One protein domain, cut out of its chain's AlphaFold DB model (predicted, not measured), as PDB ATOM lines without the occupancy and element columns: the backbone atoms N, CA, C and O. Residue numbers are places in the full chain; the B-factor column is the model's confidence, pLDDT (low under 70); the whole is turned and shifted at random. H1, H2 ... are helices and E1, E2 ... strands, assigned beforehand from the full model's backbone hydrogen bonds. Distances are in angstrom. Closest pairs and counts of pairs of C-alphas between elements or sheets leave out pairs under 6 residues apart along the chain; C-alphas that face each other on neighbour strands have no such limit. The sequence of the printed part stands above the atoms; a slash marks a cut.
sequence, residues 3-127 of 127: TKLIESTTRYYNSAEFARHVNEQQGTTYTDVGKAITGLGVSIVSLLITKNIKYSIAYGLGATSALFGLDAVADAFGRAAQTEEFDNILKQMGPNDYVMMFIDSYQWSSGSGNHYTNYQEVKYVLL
ATOM      1  N   THR A   3      40.647  67.122 -13.674       83.19
ATOM      2  CA  THR A   3      40.184  67.761 -12.443       83.19
ATOM      3  C   THR A   3      39.426  69.025 -12.820       83.19
ATOM      4  O   THR A   3      39.888  69.803 -13.654       83.19
ATOM      5  N   LYS A   4      38.267  69.236 -12.203       84.12
ATOM      6  CA  LYS A   4      37.436  70.424 -12.382       84.12
ATOM      7  C   LYS A   4      37.187  71.072 -11.025       84.12
ATOM      8  O   LYS A   4      36.674  70.408 -10.129       84.12
ATOM      9  N   LEU A   5      37.503  72.362 -10.898       84.62
ATOM     10  CA  LEU A   5      37.022  73.185  -9.788       84.62
ATOM     11  C   LEU A   5      35.506  73.359  -9.937       84.62
ATOM     12  O   LEU A   5      35.026  73.778 -10.992       84.62
ATOM     13  N   ILE A   6      34.760  72.994  -8.902       83.00
ATOM     14  CA  ILE A   6      33.298  73.088  -8.873       83.00
ATOM     15  C   ILE A   6      32.854  74.321  -8.094       83.00
ATOM     16  O   ILE A   6      31.927  75.004  -8.518       83.00
ATOM     17  N   GLU A   7      33.515  74.608  -6.979       79.31
ATOM     18  CA  GLU A   7      33.143  75.692  -6.077       79.31
ATOM     19  C   GLU A   7      34.383  76.193  -5.343       79.31
ATOM     20  O   GLU A   7      35.266  75.405  -5.006       79.31
ATOM     21  N   SER A   8      34.429  77.496  -5.084       82.81
ATOM     22  CA  SER A   8      35.408  78.109  -4.194       82.81
ATOM     23  C   SER A   8      34.664  78.959  -3.176       82.81
ATOM     24  O   SER A   8      33.827  79.789  -3.539       82.81
ATOM     25  N   THR A   9      34.932  78.721  -1.896       78.94
ATOM     26  CA  THR A   9      34.345  79.471  -0.785       78.94
ATOM     27  C   THR A   9      35.451  80.162  -0.010       78.94
ATOM     28  O   THR A   9      36.442  79.536   0.357       78.94
ATOM     29  N   THR A  10      35.262  81.449   0.278       84.50
ATOM     30  CA  THR A  10      36.146  82.209   1.167       84.50
ATOM     31  C   THR A  10      35.430  82.513   2.476       84.50
ATOM     32  O   THR A  10      34.271  82.929   2.469       84.50
ATOM     33  N   ARG A  11      36.113  82.315   3.604       83.94
ATOM     34  CA  ARG A  11      35.636  82.714   4.935       83.94
ATOM     35  C   ARG A  11      36.701  83.513   5.660       83.94
ATOM     36  O   ARG A  11      37.888  83.285   5.459       83.94
ATOM     37  N   TYR A  12      36.254  84.420   6.514       89.12
ATOM     38  CA  TYR A  12      37.114  85.239   7.354       89.12
ATOM     39  C   TYR A  12      36.801  84.929   8.805       89.12
ATOM     40  O   TYR A  12      35.630  84.843   9.175       89.12
ATOM     41  N   TYR A  13      37.848  84.775   9.601       88.88
ATOM     42  CA  TYR A  13      37.745  84.568  11.036       88.88
ATOM     43  C   TYR A  13      38.702  85.513  11.739       88.88
ATOM     44  O   TYR A  13      39.883  85.543  11.400       88.88
ATOM     45  N   ASN A  14      38.213  86.283  12.705       92.94
ATOM     46  CA  ASN A  14      39.073  87.192  13.460       92.94
ATOM     47  C   ASN A  14      39.530  86.596  14.799       92.94
ATOM     48  O   ASN A  14      38.988  85.608  15.304       92.94
ATOM     49  N   SER A  15      40.541  87.233  15.389       92.31
ATOM     50  CA  SER A  15      41.186  86.770  16.624       92.31
ATOM     51  C   SER A  15      40.221  86.741  17.812       92.31
ATOM     52  O   SER A  15      40.237  85.805  18.618       92.31
ATOM     53  N   ALA A  16      39.319  87.722  17.895       92.38
ATOM     54  CA  ALA A  16      38.314  87.804  18.949       92.38
ATOM     55  C   ALA A  16      37.245  86.703  18.827       92.38
ATOM     56  O   ALA A  16      36.799  86.162  19.836       92.38
ATOM     57  N   GLU A  17      36.847  86.321  17.612       91.75
ATOM     58  CA  GLU A  17      35.919  85.212  17.365       91.75
ATOM     59  C   GLU A  17      36.516  83.873  17.787       91.75
ATOM     60  O   GLU A  17      35.836  83.072  18.432       91.75
ATOM     61  N   PHE A  18      37.793  83.647  17.477       92.94
ATOM     62  CA  PHE A  18      38.518  82.472  17.947       92.94
ATOM     63  C   PHE A  18      38.633  82.445  19.468       92.94
ATOM     64  O   PHE A  18      38.298  81.430  20.082       92.94
ATOM     65  N   ALA A  19      39.028  83.558  20.088       93.69
ATOM     66  CA  ALA A  19      39.104  83.667  21.541       93.69
ATOM     67  C   ALA A  19      37.746  83.420  22.204       93.69
ATOM     68  O   ALA A  19      37.655  82.650  23.158       93.69
ATOM     69  N   ARG A  20      36.671  84.001  21.659       94.00
ATOM     70  CA  ARG A  20      35.298  83.786  22.129       94.00
ATOM     71  C   ARG A  20      34.907  82.314  22.064       94.00
ATOM     72  O   ARG A  20      34.362  81.801  23.035       94.00
ATOM     73  N   HIS A  21      35.224  81.623  20.973       91.31
ATOM     74  CA  HIS A  21      34.922  80.198  20.876       91.31
ATOM     75  C   HIS A  21      35.706  79.369  21.904       91.31
ATOM     76  O   HIS A  21      35.146  78.491  22.557       91.31
ATOM     77  N   VAL A  22      36.995  79.665  22.097       94.56
ATOM     78  CA  VAL A  22      37.803  79.007  23.137       94.56
ATOM     79  C   VAL A  22      37.208  79.256  24.527       94.56
ATOM     80  O   VAL A  22      37.078  78.316  25.312       94.56
ATOM     81  N   ASN A  23      36.784  80.489  24.804       95.38
ATOM     82  CA  ASN A  23      36.134  80.876  26.054       95.38
ATOM     83  C   ASN A  23      34.858  80.074  26.316       95.38
ATOM     84  O   ASN A  23      34.699  79.532  27.407       95.38
ATOM     85  N   GLU A  24      33.989  79.949  25.311       94.25
ATOM     86  CA  GLU A  24      32.743  79.176  25.390       94.25
ATOM     87  C   GLU A  24      33.003  77.690  25.687       94.25
ATOM     88  O   GLU A  24      32.260  77.076  26.449       94.25
ATOM     89  N   GLN A  25      34.066  77.107  25.123       93.56
ATOM     90  CA  GLN A  25      34.386  75.685  25.301       93.56
ATOM     91  C   GLN A  25      35.140  75.374  26.600       93.56
ATOM     92  O   GLN A  25      35.047  74.256  27.101       93.56
ATOM     93  N   GLN A  26      35.922  76.321  27.120       94.38
ATOM     94  CA  GLN A  26      36.814  76.102  28.268       94.38
ATOM     95  C   GLN A  26      36.381  76.851  29.535       94.38
ATOM     96  O   GLN A  26      37.020  76.703  30.572       94.38
ATOM     97  N   GLY A  27      35.324  77.669  29.475       92.69
ATOM     98  CA  GLY A  27      34.894  78.504  30.601       92.69
ATOM     99  C   GLY A  27      35.912  79.593  30.955       92.69
ATOM    100  O   GLY A  27      36.112  79.900  32.128       92.69
ATOM    101  N   THR A  28      36.591  80.143  29.947       94.62
ATOM    102  CA  THR A  28      37.658  81.150  30.099       94.62
ATOM    103  C   THR A  28      37.220  82.519  29.565       94.62
ATOM    104  O   THR A  28      36.081  82.684  29.129       94.62
ATOM    105  N   THR A  29      38.083  83.538  29.657       95.06
ATOM    106  CA  THR A  29      37.758  84.936  29.300       95.06
ATOM    107  C   THR A  29      38.902  85.650  28.567       95.06
ATOM    108  O   THR A  29      39.245  86.799  28.850       95.06
ATOM    109  N   TYR A  30      39.522  84.976  27.602       94.81
ATOM    110  CA  TYR A  30      40.550  85.562  26.743       94.81
ATOM    111  C   TYR A  30      39.971  86.623  25.802       94.81
ATOM    112  O   TYR A  30      38.875  86.467  25.266       94.81
ATOM    113  N   THR A  31      40.722  87.699  25.578       92.31
ATOM    114  CA  THR A  31      40.313  88.799  24.685       92.31
ATOM    115  C   THR A  31      40.682  88.564  23.223       92.31
ATOM    116  O   THR A  31      40.097  89.180  22.343       92.31
ATOM    117  N   ASP A  32      41.667  87.703  22.977       94.12
ATOM    118  CA  ASP A  32      42.265  87.433  21.670       94.12
ATOM    119  C   ASP A  32      42.914  86.039  21.674       94.12
ATOM    120  O   ASP A  32      43.107  85.424  22.736       94.12
ATOM    121  N   VAL A  33      43.211  85.518  20.481       93.62
ATOM    122  CA  VAL A  33      43.725  84.153  20.323       93.62
ATOM    123  C   VAL A  33      45.129  83.991  20.910       93.62
ATOM    124  O   VAL A  33      45.437  82.938  21.464       93.62
ATOM    125  N   GLY A  34      45.957  85.039  20.889       93.38
ATOM    126  CA  GLY A  34      47.308  85.014  21.454       93.38
ATOM    127  C   GLY A  34      47.300  84.785  22.969       93.38
ATOM    128  O   GLY A  34      48.067  83.969  23.493       93.38
ATOM    129  N   LYS A  35      46.371  85.428  23.689       93.94
ATOM    130  CA  LYS A  35      46.161  85.167  25.123       93.94
ATOM    131  C   LYS A  35      45.622  83.770  25.387       93.94
ATOM    132  O   LYS A  35      46.075  83.130  26.336       93.94
ATOM    133  N   ALA A  36      44.710  83.280  24.549       94.75
ATOM    134  CA  ALA A  36      44.222  81.909  24.653       94.75
ATOM    135  C   ALA A  36      45.365  80.893  24.481       94.75
ATOM    136  O   ALA A  36      45.482  79.958  25.272       94.75
ATOM    137  N   ILE A  37      46.258  81.111  23.507       94.62
ATOM    138  CA  ILE A  37      47.441  80.269  23.272       94.62
ATOM    139  C   ILE A  37      48.396  80.329  24.462       94.62
ATOM    140  O   ILE A  37      48.907  79.297  24.883       94.62
ATOM    141  N   THR A  38      48.620  81.513  25.030       94.50
ATOM    142  CA  THR A  38      49.487  81.667  26.209       94.50
ATOM    143  C   THR A  38      48.915  80.939  27.430       94.50
ATOM    144  O   THR A  38      49.667  80.363  28.209       94.50
ATOM    145  N   GLY A  39      47.588  80.947  27.598       93.62
ATOM    146  CA  GLY A  39      46.914  80.332  28.743       93.62
ATOM    147  C   GLY A  39      46.712  78.817  28.642       93.62
ATOM    148  O   GLY A  39      46.827  78.130  29.653       93.62
ATOM    149  N   LEU A  40      46.406  78.294  27.449       93.38
ATOM    150  CA  LEU A  40      46.033  76.885  27.233       93.38
ATOM    151  C   LEU A  40      47.038  76.099  26.379       93.38
ATOM    152  O   LEU A  40      46.980  74.875  26.322       93.38
ATOM    153  N   GLY A  41      47.954  76.784  25.698       92.69
ATOM    154  CA  GLY A  41      48.845  76.197  24.702       92.69
ATOM    155  C   GLY A  41      48.220  76.128  23.306       92.69
ATOM    156  O   GLY A  41      47.009  75.955  23.135       92.69
ATOM    157  N   VAL A  42      49.072  76.237  22.278       90.50
ATOM    158  CA  VAL A  42      48.630  76.310  20.874       90.50
ATOM    159  C   VAL A  42      47.850  75.075  20.438       90.50
ATOM    160  O   VAL A  42      46.828  75.217  19.782       90.50
ATOM    161  N   SER A  43      48.252  73.876  20.862       88.50
ATOM    162  CA  SER A  43      47.613  72.635  20.416       88.50
ATOM    163  C   SER A  43      46.157  72.525  20.880       88.50
ATOM    164  O   SER A  43      45.305  72.061  20.124       88.50
ATOM    165  N   ILE A  44      45.845  72.985  22.100       89.69
ATOM    166  CA  ILE A  44      44.466  72.999  22.615       89.69
ATOM    167  C   ILE A  44      43.639  74.034  21.852       89.69
ATOM    168  O   ILE A  44      42.544  73.728  21.379       89.69
ATOM    169  N   VAL A  45      44.167  75.248  21.696       91.19
ATOM    170  CA  VAL A  45      43.480  76.342  20.996       91.19
ATOM    171  C   VAL A  45      43.214  75.985  19.534       91.19
ATOM    172  O   VAL A  45      42.081  76.108  19.070       91.19
ATOM    173  N   SER A  46      44.224  75.464  18.843       88.81
ATOM    174  CA  SER A  46      44.145  74.995  17.461       88.81
ATOM    175  C   SER A  46      43.086  73.907  17.298       88.81
ATOM    176  O   SER A  46      42.232  74.005  16.418       88.81
ATOM    177  N   LEU A  47      43.024  72.930  18.213       87.69
ATOM    178  CA  LEU A  47      41.985  71.898  18.204       87.69
ATOM    179  C   LEU A  47      40.568  72.480  18.354       87.69
ATOM    180  O   LEU A  47      39.650  72.052  17.650       87.69
ATOM    181  N   LEU A  48      40.368  73.427  19.274       89.06
ATOM    182  CA  LEU A  48      39.058  74.038  19.531       89.06
ATOM    183  C   LEU A  48      38.596  74.900  18.354       89.06
ATOM    184  O   LEU A  48      37.478  74.734  17.869       89.06
ATOM    185  N   ILE A  49      39.478  75.757  17.840       89.25
ATOM    186  CA  ILE A  49      39.218  76.556  16.638       89.25
ATOM    187  C   ILE A  49      38.921  75.640  15.455       89.25
ATOM    188  O   ILE A  49      37.973  75.876  14.705       89.25
ATOM    189  N   THR A  50      39.670  74.544  15.328       85.12
ATOM    190  CA  THR A  50      39.466  73.588  14.249       85.12
ATOM    191  C   THR A  50      38.068  72.997  14.278       85.12
ATOM    192  O   THR A  50      37.390  72.954  13.252       85.12
ATOM    193  N   LYS A  51      37.598  72.579  15.457       81.56
ATOM    194  CA  LYS A  51      36.229  72.086  15.635       81.56
ATOM    195  C   LYS A  51      35.199  73.152  15.262       81.56
ATOM    196  O   LYS A  51      34.276  72.837  14.515       81.56
ATOM    197  N   ASN A  52      35.374  74.398  15.707       83.06
ATOM    198  CA  ASN A  52      34.471  75.498  15.355       83.06
ATOM    199  C   ASN A  52      34.332  75.679  13.844       83.06
ATOM    200  O   ASN A  52      33.229  75.786  13.316       83.06
ATOM    201  N   ILE A  53      35.461  75.692  13.140       80.06
ATOM    202  CA  ILE A  53      35.483  75.916  11.702       80.06
ATOM    203  C   ILE A  53      34.864  74.727  10.964       80.06
ATOM    204  O   ILE A  53      34.033  74.945  10.084       80.06
ATOM    205  N   LYS A  54      35.148  73.481  11.377       76.44
ATOM    206  CA  LYS A  54      34.448  72.294  10.851       76.44
ATOM    207  C   LYS A  54      32.930  72.444  10.953       76.44
ATOM    208  O   LYS A  54      32.236  72.229   9.965       76.44
ATOM    209  N   TYR A  55      32.418  72.858  12.115       73.12
ATOM    210  CA  TYR A  55      30.985  73.091  12.296       73.12
ATOM    211  C   TYR A  55      30.480  74.259  11.438       73.12
ATOM    212  O   TYR A  55      29.481  74.115  10.744       73.12
ATOM    213  N   SER A  56      31.176  75.399  11.428       72.56
ATOM    214  CA  SER A  56      30.806  76.585  10.642       72.56
ATOM    215  C   SER A  56      30.717  76.293   9.144       72.56
ATOM    216  O   SER A  56      29.818  76.792   8.464       72.56
ATOM    217  N   ILE A  57      31.626  75.465   8.630       69.69
ATOM    218  CA  ILE A  57      31.617  75.034   7.237       69.69
ATOM    219  C   ILE A  57      30.493  74.019   6.996       69.69
ATOM    220  O   ILE A  57      29.747  74.180   6.033       69.69
ATOM    221  N   ALA A  58      30.310  73.034   7.881       67.12
ATOM    222  CA  ALA A  58      29.233  72.051   7.754       67.12
ATOM    223  C   ALA A  58      27.835  72.702   7.769       67.12
ATOM    224  O   ALA A  58      26.962  72.326   6.995       67.12
ATOM    225  N   TYR A  59      27.622  73.718   8.605       64.75
ATOM    226  CA  TYR A  59      26.352  74.450   8.659       64.75
ATOM    227  C   TYR A  59      26.224  75.530   7.583       64.75
ATOM    228  O   TYR A  59      25.116  75.896   7.201       64.75
ATOM    229  N   GLY A  60      27.346  76.087   7.129       60.59
ATOM    230  CA  GLY A  60      27.359  77.246   6.249       60.59
ATOM    231  C   GLY A  60      27.476  76.926   4.760       60.59
ATOM    232  O   GLY A  60      27.239  77.821   3.951       60.59
ATOM    233  N   LEU A  61      27.850  75.703   4.379       59.72
ATOM    234  CA  LEU A  61      27.743  75.239   2.999       59.72
ATOM    235  C   LEU A  61      26.315  74.733   2.766       59.72
ATOM    236  O   LEU A  61      25.955  73.632   3.184       59.72
ATOM    237  N   GLY A  62      25.500  75.560   2.101       52.72
ATOM    238  CA  GLY A  62      24.182  75.178   1.582       52.72
ATOM    239  C   GLY A  62      24.262  74.054   0.538       52.72
ATOM    240  O   GLY A  62      25.271  73.369   0.444       52.72
ATOM    241  N   ALA A  63      23.205  73.866  -0.261       41.94
ATOM    242  CA  ALA A  63      22.935  72.709  -1.137       41.94
ATOM    243  C   ALA A  63      24.112  72.086  -1.940       41.94
ATOM    244  O   ALA A  63      24.022  70.916  -2.308       41.94
ATOM    245  N   THR A  64      25.222  72.789  -2.180       49.06
ATOM    246  CA  THR A  64      26.463  72.233  -2.745       49.06
ATOM    247  C   THR A  64      27.143  71.191  -1.840       49.06
ATOM    248  O   THR A  64      27.750  70.246  -2.348       49.06
ATOM    249  N   SER A  65      26.976  71.259  -0.511       49.97
ATOM    250  CA  SER A  65      27.470  70.243   0.441       49.97
ATOM    251  C   SER A  65      26.845  68.857   0.239       49.97
ATOM    252  O   SER A  65      27.456  67.847   0.599       49.97
ATOM    253  N   ALA A  66      25.683  68.779  -0.420       49.91
ATOM    254  CA  ALA A  66      25.051  67.517  -0.796       49.91
ATOM    255  C   ALA A  66      25.854  66.724  -1.849       49.91
ATOM    256  O   ALA A  66      25.722  65.506  -1.914       49.91
ATOM    257  N   LEU A  67      26.703  67.387  -2.652       52.09
ATOM    258  CA  LEU A  67      27.557  66.732  -3.658       52.09
ATOM    259  C   LEU A  67      28.847  66.139  -3.077       52.09
ATOM    260  O   LEU A  67      29.393  65.189  -3.640       52.09
ATOM    261  N   PHE A  68      29.356  66.712  -1.989       56.97
ATOM    262  CA  PHE A  68      30.657  66.354  -1.414       56.97
ATOM    263  C   PHE A  68      30.524  65.555  -0.111       56.97
ATOM    264  O   PHE A  68      31.454  64.846   0.259       56.97
ATOM    265  N   GLY A  69      29.359  65.614   0.542       57.72
ATOM    266  CA  GLY A  69      29.154  65.086   1.885       57.72
ATOM    267  C   GLY A  69      29.780  66.019   2.921       57.72
ATOM    268  O   GLY A  69      30.952  66.377   2.829       57.72
ATOM    269  N   LEU A  70      29.000  66.414   3.926       61.38
ATOM    270  CA  LEU A  70      29.453  67.303   5.006       61.38
ATOM    271  C   LEU A  70      30.711  66.773   5.715       61.38
ATOM    272  O   LEU A  70      31.601  67.549   6.065       61.38
ATOM    273  N   ASP A  71      30.813  65.450   5.850       62.72
ATOM    274  CA  ASP A  71      31.947  64.772   6.479       62.72
ATOM    275  C   ASP A  71      33.254  64.969   5.705       62.72
ATOM    276  O   ASP A  71      34.293  65.217   6.314       62.72
ATOM    277  N   ALA A  72      33.218  64.960   4.367       64.31
ATOM    278  CA  ALA A  72      34.416  65.168   3.552       64.31
ATOM    279  C   ALA A  72      35.007  66.570   3.762       64.31
ATOM    280  O   ALA A  72      36.231  66.736   3.759       64.31
ATOM    281  N   VAL A  73      34.139  67.555   4.011       63.53
ATOM    282  CA  VAL A  73      34.537  68.939   4.275       63.53
ATOM    283  C   VAL A  73      35.121  69.125   5.657       63.53
ATOM    284  O   VAL A  73      36.189  69.725   5.818       63.53
ATOM    285  N   ALA A  74      34.463  68.552   6.657       65.75
ATOM    286  CA  ALA A  74      34.985  68.530   8.012       65.75
ATOM    287  C   ALA A  74      36.339  67.797   8.083       65.75
ATOM    288  O   ALA A  74      37.221  68.190   8.853       65.75
ATOM    289  N   ASP A  75      36.538  66.757   7.277       69.31
ATOM    290  CA  ASP A  75      37.783  65.994   7.217       69.31
ATOM    291  C   ASP A  75      38.911  66.723   6.490       69.31
ATOM    292  O   ASP A  75      40.035  66.749   6.997       69.31
ATOM    293  N   ALA A  76      38.630  67.347   5.342       67.06
ATOM    294  CA  ALA A  76      39.607  68.168   4.626       67.06
ATOM    295  C   ALA A  76      40.120  69.301   5.523       67.06
ATOM    296  O   ALA A  76      41.330  69.489   5.659       67.06
ATOM    297  N   PHE A  77      39.202  69.965   6.228       68.62
ATOM    298  CA  PHE A  77      39.556  70.980   7.205       68.62
ATOM    299  C   PHE A  77      40.368  70.416   8.376       68.62
ATOM    300  O   PHE A  77      41.365  70.999   8.788       68.62
ATOM    301  N   GLY A  78      39.966  69.260   8.910       70.50
ATOM    302  CA  GLY A  78      40.682  68.613  10.009       70.50
ATOM    303  C   GLY A  78      42.130  68.293   9.681       70.50
ATOM    304  O   GLY A  78      42.996  68.508  10.521       70.50
ATOM    305  N   ARG A  79      42.391  67.814   8.462       70.56
ATOM    306  CA  ARG A  79      43.751  67.540   7.987       70.56
ATOM    307  C   ARG A  79      44.558  68.820   7.800       70.56
ATOM    308  O   ARG A  79      45.724  68.845   8.166       70.56
ATOM    309  N   ALA A  80      43.940  69.868   7.260       66.31
ATOM    310  CA  ALA A  80      44.612  71.134   6.984       66.31
ATOM    311  C   ALA A  80      44.918  71.939   8.263       66.31
ATOM    312  O   ALA A  80      45.962  72.579   8.351       66.31
ATOM    313  N   ALA A  81      44.061  71.855   9.281       67.12
ATOM    314  CA  ALA A  81      44.238  72.576  10.538       67.12
ATOM    315  C   ALA A  81      45.104  71.829  11.571       67.12
ATOM    316  O   ALA A  81      45.599  72.439  12.510       67.12
ATOM    317  N   GLN A  82      45.352  70.526  11.387       67.44
ATOM    318  CA  GLN A  82      46.358  69.767  12.150       67.44
ATOM    319  C   GLN A  82      47.765  69.902  11.548       67.44
ATOM    320  O   GLN A  82      48.549  68.954  11.542       67.44
ATOM    321  N   THR A  83      48.081  71.075  11.004       75.50
ATOM    322  CA  THR A  83      49.385  71.367  10.413       75.50
ATOM    323  C   THR A  83      50.132  72.376  11.269       75.50
ATOM    324  O   THR A  83      49.544  73.261  11.891       75.50
ATOM    325  N   GLU A  84      51.459  72.270  11.264       83.62
ATOM    326  CA  GLU A  84      52.333  73.263  11.892       83.62
ATOM    327  C   GLU A  84      52.109  74.669  11.306       83.62
ATOM    328  O   GLU A  84      52.243  75.671  12.005       83.62
ATOM    329  N   GLU A  85      51.704  74.748  10.036       84.88
ATOM    330  CA  GLU A  85      51.362  75.994   9.354       84.88
ATOM    331  C   GLU A  85      50.184  76.713  10.023       84.88
ATOM    332  O   GLU A  85      50.294  77.899  10.339       84.88
ATOM    333  N   PHE A  86      49.086  76.005  10.306       86.31
ATOM    334  CA  PHE A  86      47.927  76.608  10.962       86.31
ATOM    335  C   PHE A  86      48.250  77.057  12.393       86.31
ATOM    336  O   PHE A  86      47.908  78.173  12.784       86.31
ATOM    337  N   ASP A  87      48.996  76.249  13.149       89.94
ATOM    338  CA  ASP A  87      49.476  76.627  14.482       89.94
ATOM    339  C   ASP A  87      50.352  77.889  14.443       89.94
ATOM    340  O   ASP A  87      50.258  78.748  15.325       89.94
ATOM    341  N   ASN A  88      51.204  78.024  13.425       90.06
ATOM    342  CA  ASN A  88      52.045  79.202  13.242       90.06
ATOM    343  C   ASN A  88      51.227  80.445  12.877       90.06
ATOM    344  O   ASN A  88      51.500  81.511  13.430       90.06
ATOM    345  N   ILE A  89      50.193  80.311  12.041       90.81
ATOM    346  CA  ILE A  89      49.246  81.398  11.757       90.81
ATOM    347  C   ILE A  89      48.576  81.869  13.048       90.81
ATOM    348  O   ILE A  89      48.600  83.060  13.350       90.81
ATOM    349  N   LEU A  90      48.039  80.947  13.852       91.44
ATOM    350  CA  LEU A  90      47.364  81.299  15.103       91.44
ATOM    351  C   LEU A  90      48.299  82.000  16.100       91.44
ATOM    352  O   LEU A  90      47.866  82.907  16.805       91.44
ATOM    353  N   LYS A  91      49.580  81.611  16.159       92.50
ATOM    354  CA  LYS A  91      50.587  82.273  17.011       92.50
ATOM    355  C   LYS A  91      50.941  83.685  16.542       92.50
ATOM    356  O   LYS A  91      51.279  84.520  17.376       92.50
ATOM    357  N   GLN A  92      50.941  83.926  15.231       92.75
ATOM    358  CA  GLN A  92      51.281  85.227  14.644       92.75
ATOM    359  C   GLN A  92      50.103  86.203  14.660       92.75
ATOM    360  O   GLN A  92      50.313  87.407  14.556       92.75
ATOM    361  N   MET A  93      48.886  85.685  14.816       93.19
ATOM    362  CA  MET A  93      47.653  86.452  14.777       93.19
ATOM    363  C   MET A  93      47.544  87.444  15.945       93.19
ATOM    364  O   MET A  93      47.392  87.067  17.111       93.19
ATOM    365  N   GLY A  94      47.569  88.731  15.616       92.25
ATOM    366  CA  GLY A  94      47.293  89.837  16.522       92.25
ATOM    367  C   GLY A  94      45.802  89.984  16.869       92.25
ATOM    368  O   GLY A  94      44.942  89.304  16.305       92.25
ATOM    369  N   PRO A  95      45.448  90.884  17.807       90.56
ATOM    370  CA  PRO A  95      44.064  91.055  18.266       90.56
ATOM    371  C   PRO A  95      43.072  91.517  17.188       90.56
ATOM    372  O   PRO A  95      41.881  91.240  17.308       90.56
ATOM    373  N   ASN A  96      43.552  92.215  16.155       91.69
ATOM    374  CA  ASN A  96      42.726  92.775  15.078       91.69
ATOM    375  C   ASN A  96      42.925  92.058  13.737       91.69
ATOM    376  O   ASN A  96      42.367  92.497  12.733       91.69
ATOM    377  N   ASP A  97      43.721  90.993  13.723       94.00
ATOM    378  CA  ASP A  97      44.069  90.283  12.500       94.00
ATOM    379  C   ASP A  97      42.943  89.329  12.100       94.00
ATOM    380  O   ASP A  97      42.082  88.947  12.912       94.00
ATOM    381  N   TYR A  98      42.976  88.910  10.838       92.00
ATOM    382  CA  TYR A  98      42.017  87.967  10.277       92.00
ATOM    383  C   TYR A  98      42.740  86.776   9.660       92.00
ATOM    384  O   TYR A  98      43.742  86.916   8.968       92.00
ATOM    385  N   VAL A  99      42.183  85.584   9.840       91.00
ATOM    386  CA  VAL A  99      42.523  84.427   9.020       91.00
ATOM    387  C   VAL A  99      41.501  84.342   7.904       91.00
ATOM    388  O   VAL A  99      40.313  84.096   8.137       91.00
ATOM    389  N   MET A 100      41.973  84.539   6.680       89.44
ATOM    390  CA  MET A 100      41.224  84.230   5.477       89.44
ATOM    391  C   MET A 100      41.436  82.764   5.113       89.44
ATOM    392  O   MET A 100      42.558  82.261   5.073       89.44
ATOM    393  N   MET A 101      40.335  82.085   4.835       84.94
ATOM    394  CA  MET A 101      40.291  80.668   4.527       84.94
ATOM    395  C   MET A 101      39.677  80.447   3.162       84.94
ATOM    396  O   MET A 101      38.543  80.865   2.929       84.94
ATOM    397  N   PHE A 102      40.398  79.735   2.306       85.50
ATOM    398  CA  PHE A 102      39.920  79.301   1.001       85.50
ATOM    399  C   PHE A 102      39.590  77.821   1.048       85.50
ATOM    400  O   PHE A 102      40.399  77.023   1.517       85.50
ATOM    401  N   ILE A 103      38.408  77.470   0.558       81.75
ATOM    402  CA  ILE A 103      37.939  76.095   0.442       81.75
ATOM    403  C   ILE A 103      37.595  75.876  -1.025       81.75
ATOM    404  O   ILE A 103      36.545  76.318  -1.493       81.75
ATOM    405  N   ASP A 104      38.490  75.200  -1.734       84.25
ATOM    406  CA  ASP A 104      38.297  74.843  -3.133       84.25
ATOM    407  C   ASP A 104      37.795  73.403  -3.217       84.25
ATOM    408  O   ASP A 104      38.416  72.478  -2.689       84.25
ATOM    409  N   SER A 105      36.660  73.208  -3.883       79.12
ATOM    410  CA  SER A 105      36.037  71.898  -4.072       79.12
ATOM    411  C   SER A 105      36.240  71.416  -5.499       79.12
ATOM    412  O   SER A 105      35.806  72.056  -6.458       79.12
ATOM    413  N   TYR A 106      36.879  70.261  -5.639       82.50
ATOM    414  CA  TYR A 106      37.271  69.680  -6.913       82.50
ATOM    415  C   TYR A 106      36.554  68.362  -7.171       82.50
ATOM    416  O   TYR A 106      36.347  67.548  -6.273       82.50
ATOM    417  N   GLN A 107      36.250  68.118  -8.438       84.38
ATOM    418  CA  GLN A 107      35.840  66.813  -8.933       84.38
ATOM    419  C   GLN A 107      36.884  66.281  -9.898       84.38
ATOM    420  O   GLN A 107      37.262  66.939 -10.867       84.38
ATOM    421  N   TRP A 108      37.319  65.062  -9.636       83.38
ATOM    422  CA  TRP A 108      38.257  64.317 -10.449       83.38
ATOM    423  C   TRP A 108      37.541  63.166 -11.151       83.38
ATOM    424  O   TRP A 108      36.840  62.385 -10.511       83.38
ATOM    425  N   SER A 109      37.726  63.045 -12.467       82.25
ATOM    426  CA  SER A 109      37.242  61.901 -13.245       82.25
ATOM    427  C   SER A 109      38.380  60.927 -13.542       82.25
ATOM    428  O   SER A 109      39.389  61.305 -14.154       82.25
ATOM    429  N   SER A 110      38.180  59.651 -13.194       72.12
ATOM    430  CA  SER A 110      39.181  58.583 -13.352       72.12
ATOM    431  C   SER A 110      39.398  58.112 -14.799       72.12
ATOM    432  O   SER A 110      40.120  57.150 -15.045       72.12
ATOM    433  N   GLY A 111      38.833  58.807 -15.791       59.53
ATOM    434  CA  GLY A 111      39.118  58.587 -17.213       59.53
ATOM    435  C   GLY A 111      38.152  57.655 -17.947       59.53
ATOM    436  O   GLY A 111      38.113  57.718 -19.170       59.53
ATOM    437  N   SER A 112      37.316  56.877 -17.249       65.25
ATOM    438  CA  SER A 112      36.227  56.097 -17.872       65.25
ATOM    439  C   SER A 112      34.908  56.873 -18.015       65.25
ATOM    440  O   SER A 112      33.928  56.327 -18.509       65.25
ATOM    441  N   GLY A 113      34.849  58.128 -17.546       58.41
ATOM    442  CA  GLY A 113      33.648  58.979 -17.576       58.41
ATOM    443  C   GLY A 113      32.538  58.581 -16.588       58.41
ATOM    444  O   GLY A 113      31.635  59.379 -16.352       58.41
ATOM    445  N   ASN A 114      32.638  57.396 -15.974       64.81
ATOM    446  CA  ASN A 114      31.615  56.823 -15.091       64.81
ATOM    447  C   ASN A 114      31.937  56.903 -13.591       64.81
ATOM    448  O   ASN A 114      31.088  56.570 -12.771       64.81
ATOM    449  N   HIS A 115      33.146  57.327 -13.218       63.28
ATOM    450  CA  HIS A 115      33.548  57.479 -11.820       63.28
ATOM    451  C   HIS A 115      34.097  58.881 -11.580       63.28
ATOM    452  O   HIS A 115      35.019  59.333 -12.269       63.28
ATOM    453  N   TYR A 116      33.524  59.538 -10.575       71.00
ATOM    454  CA  TYR A 116      33.935  60.849 -10.098       71.00
ATOM    455  C   TYR A 116      34.319  60.742  -8.625       71.00
ATOM    456  O   TYR A 116      33.555  60.208  -7.820       71.00
ATOM    457  N   THR A 117      35.499  61.245  -8.278       78.00
ATOM    458  CA  THR A 117      35.922  61.436  -6.892       78.00
ATOM    459  C   THR A 117      35.918  62.920  -6.603       78.00
ATOM    460  O   THR A 117      36.514  63.712  -7.329       78.00
ATOM    461  N   ASN A 118      35.243  63.286  -5.530       77.81
ATOM    462  CA  ASN A 118      35.141  64.651  -5.070       77.81
ATOM    463  C   ASN A 118      36.125  64.840  -3.907       77.81
ATOM    464  O   ASN A 118      36.194  63.991  -3.019       77.81
ATOM    465  N   TYR A 119      36.904  65.917  -3.919       75.88
ATOM    466  CA  TYR A 119      37.838  66.250  -2.842       75.88
ATOM    467  C   TYR A 119      37.927  67.762  -2.658       75.88
ATOM    468  O   TYR A 119      37.441  68.531  -3.487       75.88
ATOM    469  N   GLN A 120      38.535  68.186  -1.556       77.94
ATOM    470  CA  GLN A 120      38.674  69.596  -1.222       77.94
ATOM    471  C   GLN A 120      40.088  69.926  -0.787       77.94
ATOM    472  O   GLN A 120      40.759  69.118  -0.142       77.94
ATOM    473  N   GLU A 121      40.499  71.143  -1.116       80.69
ATOM    474  CA  GLU A 121      41.734  71.748  -0.643       80.69
ATOM    475  C   GLU A 121      41.392  72.962   0.215       80.69
ATOM    476  O   GLU A 121      40.524  73.762  -0.138       80.69
ATOM    477  N   VAL A 122      42.079  73.086   1.350       80.81
ATOM    478  CA  VAL A 122      41.920  74.208   2.273       80.81
ATOM    479  C   VAL A 122      43.238  74.960   2.356       80.81
ATOM    480  O   VAL A 122      44.289  74.343   2.524       80.81
ATOM    481  N   LYS A 123      43.181  76.287   2.230       85.31
ATOM    482  CA  LYS A 123      44.339  77.185   2.353       85.31
ATOM    483  C   LYS A 123      44.026  78.304   3.336       85.31
ATOM    484  O   LYS A 123      42.875  78.737   3.432       85.31
ATOM    485  N   TYR A 124      45.055  78.789   4.021       85.25
ATOM    486  CA  TYR A 124      44.948  79.819   5.050       85.25
ATOM    487  C   TYR A 124      45.892  80.975   4.743       85.25
ATOM    488  O   TYR A 124      47.015  80.757   4.299       85.25
ATOM    489  N   VAL A 125      45.446  82.200   5.003       88.81
ATOM    490  CA  VAL A 125      46.271  83.405   4.907       88.81
ATOM    491  C   VAL A 125      45.967  84.295   6.105       88.81
ATOM    492  O   VAL A 125      44.799  84.553   6.394       88.81
ATOM    493  N   LEU A 126      47.013  84.752   6.795       90.94
ATOM    494  CA  LEU A 126      46.909  85.802   7.806       90.94
ATOM    495  C   LEU A 126      46.858  87.169   7.107       90.94
ATOM    496  O   LEU A 126      47.684  87.432   6.229       90.94
ATOM    497  N   LEU A 127      45.885  87.998   7.482       89.38
ATOM    498  CA  LEU A 127      45.629  89.341   6.956       89.38
ATOM    499  C   LEU A 127      45.723  90.396   8.055       89.38
ATOM    500  O   LEU A 127      45.192  90.124   9.160       89.38
TER     501      LEU A 127
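This is residues 3 to 127 of the 127 residues of an uncharacterized protein of Allobacillus sp. SKP4-8 (UniProt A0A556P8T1). What shape do the atoms make? A long, twisted ribbon of three strands, E1, E2 and E3, has helices H3, H5 and H6 over one face, two layers; H1 and H2 pack together at one end of the long axis, and the loop of the E2-E3 hairpin makes the other. What is it built of? The printed part has 125 residues, with named elements in the order E1 H1 H2 H3 H4 H5 H6 E2 E3; the class is mixed, and the sheet, E1 E2 E3, is antiparallel. It is compact, with radius of gyration of the C-alphas 15.9 A, and a rod of 54 by 23 by 21 A.

How do the strands pair? E1, residues 3 to 14, bends by 59 degrees at residue 6 and is antiparallel to E2, residues 98 to 109, with N 9 and O 103 within hydrogen-bond range at 2.9 A. E2 and E3, residues 116 to 126, form a hairpin, with N 104 and O 121 at 3.0 A. Which helix is the hub? H3, residues 42 to 60, touches H1, residues 15 to 26, H2, residues 33 to 40, H5, residues 70 to 81, and H6, residues 84 to 92. Its closest C-alphas to H5 are Lys 54 and Ala 74, 4.7 A, at a shallow tilt of 28 degrees, opposite ways. What is on the sheet? H5, over E3 at a height of 7.9 A, is on the same face as H6; H4, residues 65 to 68, only grazes the sheet. Every O i to N i+4 pair is within hydrogen-bond range in H1, H2, H3, H5 and H6; H4 is too short for one.

Where does E1 begin? C-alpha 3 is at (40.184, 67.761, -12.443), and E1 spans 32.4 A, E2 35.4 A and E3 33.3 A. Where does E3 end? C-alpha 126 is at (46.909, 85.802, 7.806); H3 spans 25.8 A.

How far does it reach? The C-alphas of Thr 29 and Ser 112, the two farthest apart, are 55.3 A apart; the printed part has no cut and no long link. Where is confidence low? The pLDDT is under 70 at residues 57 to 77, 80 to 82 and 111 to 115.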